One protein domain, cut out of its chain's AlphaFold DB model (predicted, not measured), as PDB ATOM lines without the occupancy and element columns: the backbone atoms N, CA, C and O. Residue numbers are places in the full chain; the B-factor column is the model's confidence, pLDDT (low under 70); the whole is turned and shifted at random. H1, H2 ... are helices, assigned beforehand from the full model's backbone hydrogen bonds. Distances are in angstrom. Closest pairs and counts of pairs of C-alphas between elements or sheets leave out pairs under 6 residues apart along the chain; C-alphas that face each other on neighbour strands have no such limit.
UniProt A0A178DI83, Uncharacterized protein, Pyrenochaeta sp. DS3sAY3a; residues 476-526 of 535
ATOM      1  N   GLN A 476     211.811 245.651 347.143       64.88
ATOM      2  CA  GLN A 476     210.940 246.127 346.059       64.88
ATOM      3  C   GLN A 476     209.516 245.555 346.100       64.88
ATOM      4  O   GLN A 476     208.588 246.213 345.642       64.88
ATOM      5  N   LEU A 477     209.331 244.343 346.630       69.19
ATOM      6  CA  LEU A 477     208.036 243.662 346.601       69.19
ATOM      7  C   LEU A 477     207.109 244.091 347.756       69.19
ATOM      8  O   LEU A 477     205.960 244.424 347.475       69.19
ATOM      9  N   PRO A 478     207.560 244.160 349.027       70.31
ATOM     10  CA  PRO A 478     206.738 244.695 350.112       70.31
ATOM     11  C   PRO A 478     206.392 246.175 349.927       70.31
ATOM     12  O   PRO A 478     205.276 246.556 350.248       70.31
ATOM     13  N   GLU A 479     207.298 246.997 349.384       73.00
ATOM     14  CA  GLU A 479     207.008 248.410 349.088       73.00
ATOM     15  C   GLU A 479     205.957 248.558 347.978       73.00
ATOM     16  O   GLU A 479     205.012 249.330 348.128       73.00
ATOM     17  N   LEU A 480     206.073 247.780 346.895       76.44
ATOM     18  CA  LEU A 480     205.104 247.778 345.794       76.44
ATOM     19  C   LEU A 480     203.710 247.306 346.232       76.44
ATOM     20  O   LEU A 480     202.704 247.806 345.738       76.44
ATOM     21  N   LEU A 481     203.661 246.340 347.151       79.12
ATOM     22  CA  LEU A 481     202.427 245.737 347.665       79.12
ATOM     23  C   LEU A 481     201.957 246.378 348.977       79.12
ATOM     24  O   LEU A 481     201.157 245.787 349.708       79.12
ATOM     25  N   ASP A 482     202.475 247.571 349.286       72.62
ATOM     26  CA  ASP A 482     202.053 248.406 350.412       72.62
ATOM     27  C   ASP A 482     202.103 247.669 351.770       72.62
ATOM     28  O   ASP A 482     201.284 247.869 352.668       72.62
ATOM     29  N   GLY A 483     203.057 246.744 351.908       70.44
ATOM     30  CA  GLY A 483     203.306 245.958 353.113       70.44
ATOM     31  C   GLY A 483     202.170 245.008 353.513       70.44
ATOM     32  O   GLY A 483     202.148 244.563 354.667       70.44
ATOM     33  N   LEU A 484     201.218 244.707 352.614       76.00
ATOM     34  CA  LEU A 484     200.090 243.814 352.891       76.00
ATOM     35  C   LEU A 484     200.545 242.338 352.858       76.00
ATOM     36  O   LEU A 484     200.898 241.833 351.790       76.00
ATOM     37  N   PRO A 485     200.494 241.594 353.981       74.06
ATOM     38  CA  PRO A 485     200.988 240.218 354.056       74.06
ATOM     39  C   PRO A 485     200.357 239.258 353.056       74.06
ATOM     40  O   PRO A 485     201.071 238.434 352.498       74.06
ATOM     41  N   LEU A 486     199.046 239.361 352.809       76.12
ATOM     42  CA  LEU A 486     198.376 238.499 351.834       76.12
ATOM     43  C   LEU A 486     198.902 238.738 350.416       76.12
ATOM     44  O   LEU A 486     199.220 237.775 349.726       76.12
ATOM     45  N   ALA A 487     199.062 240.001 350.013       77.75
ATOM     46  CA  ALA A 487     199.615 240.339 348.706       77.75
ATOM     47  C   ALA A 487     201.063 239.842 348.577       77.75
ATOM     48  O   ALA A 487     201.424 239.237 347.571       77.75
ATOM     49  N   ILE A 488     201.878 240.023 349.622       76.12
ATOM     50  CA  ILE A 488     203.266 239.538 349.655       76.12
ATOM     51  C   ILE A 488     203.314 238.007 349.557       76.12
ATOM     52  O   ILE A 488     204.116 237.467 348.796       76.12
ATOM     53  N   ALA A 489     202.454 237.297 350.291       75.69
ATOM     54  CA  ALA A 489     202.385 235.840 350.253       75.69
ATOM     55  C   ALA A 489     201.922 235.323 348.882       75.69
ATOM     56  O   ALA A 489     202.500 234.366 348.371       75.69
ATOM     57  N   GLN A 490     200.930 235.969 348.263       79.06
ATOM     58  CA  GLN A 490     200.457 235.638 346.916       79.06
ATOM     59  C   GLN A 490     201.535 235.882 345.858       79.06
ATOM     60  O   GLN A 490     201.782 235.010 345.029       79.06
ATOM     61  N   ALA A 491     202.230 237.018 345.922       80.38
ATOM     62  CA  ALA A 491     203.339 237.314 345.025       80.38
ATOM     63  C   ALA A 491     204.498 236.321 345.204       80.38
ATOM     64  O   ALA A 491     205.038 235.813 344.225       80.38
ATOM     65  N   GLY A 492     204.845 235.982 346.451       76.69
ATOM     66  CA  GLY A 492     205.847 234.961 346.759       76.69
ATOM     67  C   GLY A 492     205.467 233.576 346.228       76.69
ATOM     68  O   GLY A 492     206.303 232.905 345.623       76.69
ATOM     69  N   ALA A 493     204.205 233.169 346.395       76.88
ATOM     70  CA  ALA A 493     203.689 231.913 345.854       76.88
ATOM     71  C   ALA A 493     203.742 231.898 344.320       76.88
ATOM     72  O   ALA A 493     204.245 230.943 343.732       76.88
ATOM     73  N   PHE A 494     203.314 232.984 343.671       79.94
ATOM     74  CA  PHE A 494     203.366 233.120 342.219       79.94
ATOM     75  C   PHE A 494     204.799 233.029 341.682       79.94
ATOM     76  O   PHE A 494     205.047 232.284 340.737       79.94
ATOM     77  N   LEU A 495     205.756 233.740 342.289       81.25
ATOM     78  CA  LEU A 495     207.174 233.676 341.910       81.25
ATOM     79  C   LEU A 495     207.722 232.247 342.022       81.25
ATOM     80  O   LEU A 495     208.446 231.782 341.143       81.25
ATOM     81  N   GLN A 496     207.344 231.534 343.085       78.00
ATOM     82  CA  GLN A 496     207.779 230.162 343.319       78.00
ATOM     83  C   GLN A 496     207.174 229.167 342.316       78.00
ATOM     84  O   GLN A 496     207.883 228.279 341.846       78.00
ATOM     85  N   GLU A 497     205.883 229.291 341.999       81.94
ATOM     86  CA  GLU A 497     205.169 228.349 341.126       81.94
ATOM     87  C   GLU A 497     205.424 228.602 339.638       81.94
ATOM     88  O   GLU A 497     205.566 227.657 338.863       81.94
ATOM     89  N   SER A 498     205.509 229.870 339.232       83.25
ATOM     90  CA  SER A 498     205.745 230.252 337.836       83.25
ATOM     91  C   SER A 498     207.220 230.182 337.432       83.25
ATOM     92  O   SER A 498     207.527 230.118 336.242       83.25
ATOM     93  N   GLY A 499     208.142 230.226 338.403       80.12
ATOM     94  CA  GLY A 499     209.583 230.331 338.157       80.12
ATOM     95  C   GLY A 499     210.014 231.671 337.547       80.12
ATOM     96  O   GLY A 499     211.164 231.814 337.128       80.12
ATOM     97  N   VAL A 500     209.108 232.652 337.474       86.06
ATOM     98  CA  VAL A 500     209.397 233.994 336.964       86.06
ATOM     99  C   VAL A 500     210.328 234.709 337.944       86.06
ATOM    100  O   VAL A 500     210.107 234.713 339.152       86.06
ATOM    101  N   GLY A 501     211.393 235.326 337.423       82.19
ATOM    102  CA  GLY A 501     212.305 236.128 338.238       82.19
ATOM    103  C   GLY A 501     211.620 237.380 338.798       82.19
ATOM    104  O   GLY A 501     210.770 237.975 338.136       82.19
ATOM    105  N   LEU A 502     212.029 237.816 339.994       81.75
ATOM    106  CA  LEU A 502     211.449 238.974 340.692       81.75
ATOM    107  C   LEU A 502     211.361 240.228 339.803       81.75
ATOM    108  O   LEU A 502     210.342 240.905 339.791       81.75
ATOM    109  N   GLU A 503     212.397 240.515 339.018       83.50
ATOM    110  CA  GLU A 503     212.439 241.695 338.146       83.50
ATOM    111  C   GLU A 503     211.363 241.663 337.046       83.50
ATOM    112  O   GLU A 503     210.679 242.661 336.817       83.50
ATOM    113  N   ALA A 504     211.145 240.500 336.424       84.19
ATOM    114  CA  ALA A 504     210.112 240.315 335.406       84.19
ATOM    115  C   ALA A 504     208.697 240.403 336.005       84.19
ATOM    116  O   ALA A 504     207.798 240.985 335.394       84.19
ATOM    117  N   TYR A 505     208.508 239.892 337.227       85.94
ATOM    118  CA  TYR A 505     207.258 240.059 337.969       85.94
ATOM    119  C   TYR A 505     206.958 241.538 338.239       85.94
ATOM    120  O   TYR A 505     205.857 242.000 337.957       85.94
ATOM    121  N   LEU A 506     207.944 242.302 338.723       84.94
ATOM    122  CA  LEU A 506     207.770 243.726 339.029       84.94
ATOM    123  C   LEU A 506     207.452 244.555 337.777       84.94
ATOM    124  O   LEU A 506     206.638 245.474 337.848       84.94
ATOM    125  N   GLN A 507     208.075 244.244 336.636       84.69
ATOM    126  CA  GLN A 507     207.766 244.898 335.360       84.69
ATOM    127  C   GLN A 507     206.335 244.595 334.907       84.69
ATOM    128  O   GLN A 507     205.591 245.517 334.580       84.69
ATOM    129  N   THR A 508     205.938 243.322 334.960       85.19
ATOM    130  CA  THR A 508     204.593 242.880 334.568       85.19
ATOM    131  C   THR A 508     203.522 243.498 335.466       85.19
ATOM    132  O   THR A 508     202.524 244.005 334.965       85.19
ATOM    133  N   TYR A 509     203.755 243.526 336.783       84.69
ATOM    134  CA  TYR A 509     202.847 244.147 337.745       84.69
ATOM    135  C   TYR A 509     202.621 245.627 337.431       84.69
ATOM    136  O   TYR A 509     201.480 246.073 337.389       84.69
ATOM    137  N   LYS A 510     203.694 246.394 337.184       84.62
ATOM    138  CA  LYS A 510     203.586 247.826 336.862       84.62
ATOM    139  C   LYS A 510     202.820 248.058 335.565       84.62
ATOM    140  O   LYS A 510     201.925 248.890 335.544       84.62
ATOM    141  N   GLN A 511     203.124 247.282 334.525       85.88
ATOM    142  CA  GLN A 511     202.423 247.384 333.249       85.88
ATOM    143  C   GLN A 511     200.920 247.104 333.404       85.88
ATOM    144  O   GLN A 511     200.101 247.895 332.951       85.88
ATOM    145  N   GLN A 512     200.555 246.009 334.079       84.12
ATOM    146  CA  GLN A 512     199.150 245.655 334.302       84.12
ATOM    147  C   GLN A 512     198.430 246.668 335.192       84.12
ATOM    148  O   GLN A 512     197.264 246.969 334.957       84.12
ATOM    149  N   TRP A 513     199.113 247.212 336.202       80.75
ATOM    150  CA  TRP A 513     198.563 248.260 337.053       80.75
ATOM    151  C   TRP A 513     198.258 249.536 336.261       80.75
ATOM    152  O   TRP A 513     197.170 250.092 336.398       80.75
ATOM    153  N   ASP A 514     199.184 249.971 335.404       82.31
ATOM    154  CA  ASP A 514     199.008 251.150 334.549       82.31
ATOM    155  C   ASP A 514     197.875 250.947 333.524       82.31
ATOM    156  O   ASP A 514     197.103 251.872 333.265       82.31
ATOM    157  N   GLU A 515     197.731 249.735 332.974       81.88
ATOM    158  CA  GLU A 515     196.618 249.359 332.087       81.88
ATOM    159  C   GLU A 515     195.266 249.356 332.825       81.88
ATOM    160  O   GLU A 515     194.277 249.870 332.303       81.88
ATOM    161  N   LEU A 516     195.219 248.827 334.053       77.06
ATOM    162  CA  LEU A 516     194.003 248.753 334.872       77.06
ATOM    163  C   LEU A 516     193.549 250.132 335.374       77.06
ATOM    164  O   LEU A 516     192.353 250.404 335.453       77.06
ATOM    165  N   MET A 517     194.498 251.012 335.697       74.50
ATOM    166  CA  MET A 517     194.232 252.383 336.151       74.50
ATOM    167  C   MET A 517     194.059 253.375 334.992       74.50
ATOM    168  O   MET A 517     193.956 254.585 335.217       74.50
ATOM    169  N   ALA A 518     194.005 252.894 333.746       80.75
ATOM    170  CA  ALA A 518     193.687 253.729 332.600       80.75
ATOM    171  C   ALA A 518     192.227 254.240 332.685       80.75
ATOM    172  O   ALA A 518     191.329 253.494 333.085       80.75
ATOM    173  N   PRO A 519     191.941 255.487 332.258       64.31
ATOM    174  CA  PRO A 519     190.629 256.123 332.435       64.31
ATOM    175  C   PRO A 519     189.437 255.333 331.874       64.31
ATOM    176  O   PRO A 519     188.340 255.433 332.405       64.31
ATOM    177  N   SER A 520     189.641 254.538 330.820       61.34
ATOM    178  CA  SER A 520     188.589 253.725 330.200       61.34
ATOM    179  C   SER A 520     188.214 252.466 330.988       61.34
ATOM    180  O   SER A 520     187.129 251.943 330.775       61.34
ATOM    181  N   ALA A 521     189.093 251.966 331.863       55.56
ATOM    182  CA  ALA A 521     188.866 250.752 332.655       55.56
ATOM    183  C   ALA A 521     188.251 251.059 334.036       55.56
ATOM    184  O   ALA A 521     187.462 250.276 334.560       55.56
ATOM    185  N   LEU A 522     188.553 252.231 334.605       52.75
ATOM    186  CA  LEU A 522     187.997 252.689 335.885       52.75
ATOM    187  C   LEU A 522     186.478 252.936 335.835       52.75
ATOM    188  O   LEU A 522     185.797 252.647 336.817       52.75
ATOM    189  N   ASP A 523     185.945 253.405 334.702       54.22
ATOM    190  CA  ASP A 523     184.497 253.607 334.515       54.22
ATOM    191  C   ASP A 523     183.711 252.280 334.462       54.22
ATOM    192  O   ASP A 523     182.556 252.243 334.890       54.22
ATOM    193  N   GLU A 524     184.324 251.183 333.998       52.97
ATOM    194  CA  GLU A 524     183.704 249.847 333.985       52.97
ATOM    195  C   GLU A 524     183.805 249.138 335.348       52.97
ATOM    196  O   GLU A 524     182.850 248.494 335.776       52.97
ATOM    197  N   VAL A 525     184.927 249.282 336.065       51.16
ATOM    198  CA  VAL A 525     185.172 248.579 337.342       51.16
ATOM    199  C   VAL A 525     184.462 249.243 338.532       51.16
ATOM    200  O   VAL A 525     183.954 248.553 339.415       51.16
ATOM    201  N   LEU A 526     184.363 250.578 338.567       46.66
ATOM    202  CA  LEU A 526     183.710 251.292 339.676       46.66
ATOM    203  C   LEU A 526     182.174 251.225 339.635       46.66
ATOM    204  O   LEU A 526     181.534 251.491 340.651       46.66
TER     205      LEU A 526
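This is residues 476 to 526 of the 535 residues of an uncharacterized protein of Pyrenochaeta sp. DS3sAY3a (UniProt A0A178DI83). What shape appears? H2 and H3 meet near their ends in an open corner, with short H1 near both; H4 sits past H3's other end, where residues 518 to 524 stick out. What is its make-up? The printed part has 51 residues, all helix by class, ordered H1, H2, H3, H4. It is loose, radius of gyration of the C-alphas 12.5 A, spanning 34 by 20 by 18 A.

Where is H1? Residues 476 to 480, from C-alpha (210.940, 246.127, 346.059). What follows? H2 is residues 485 to 498, 19.6 A; H3, 502 to 516, 20.8 A; H4, 519 to 526, ending at C-alpha (183.710, 251.292, 339.676).

How do H2 and H3 stand? They are close but not clearly touching, at a steep tilt of 64 degrees, opposite ways; their closest C-alphas, Leu 495 and Leu 502, are 6.9 A apart. Are O i to N i+4 pairs within hydrogen-bond range? Every pair in H1, H2 and H3 is; in H4, 2 of 4.

Any cut? The printed part has none. Where is confidence low? Residues 476 to 477 and 519 to 526 are under 70.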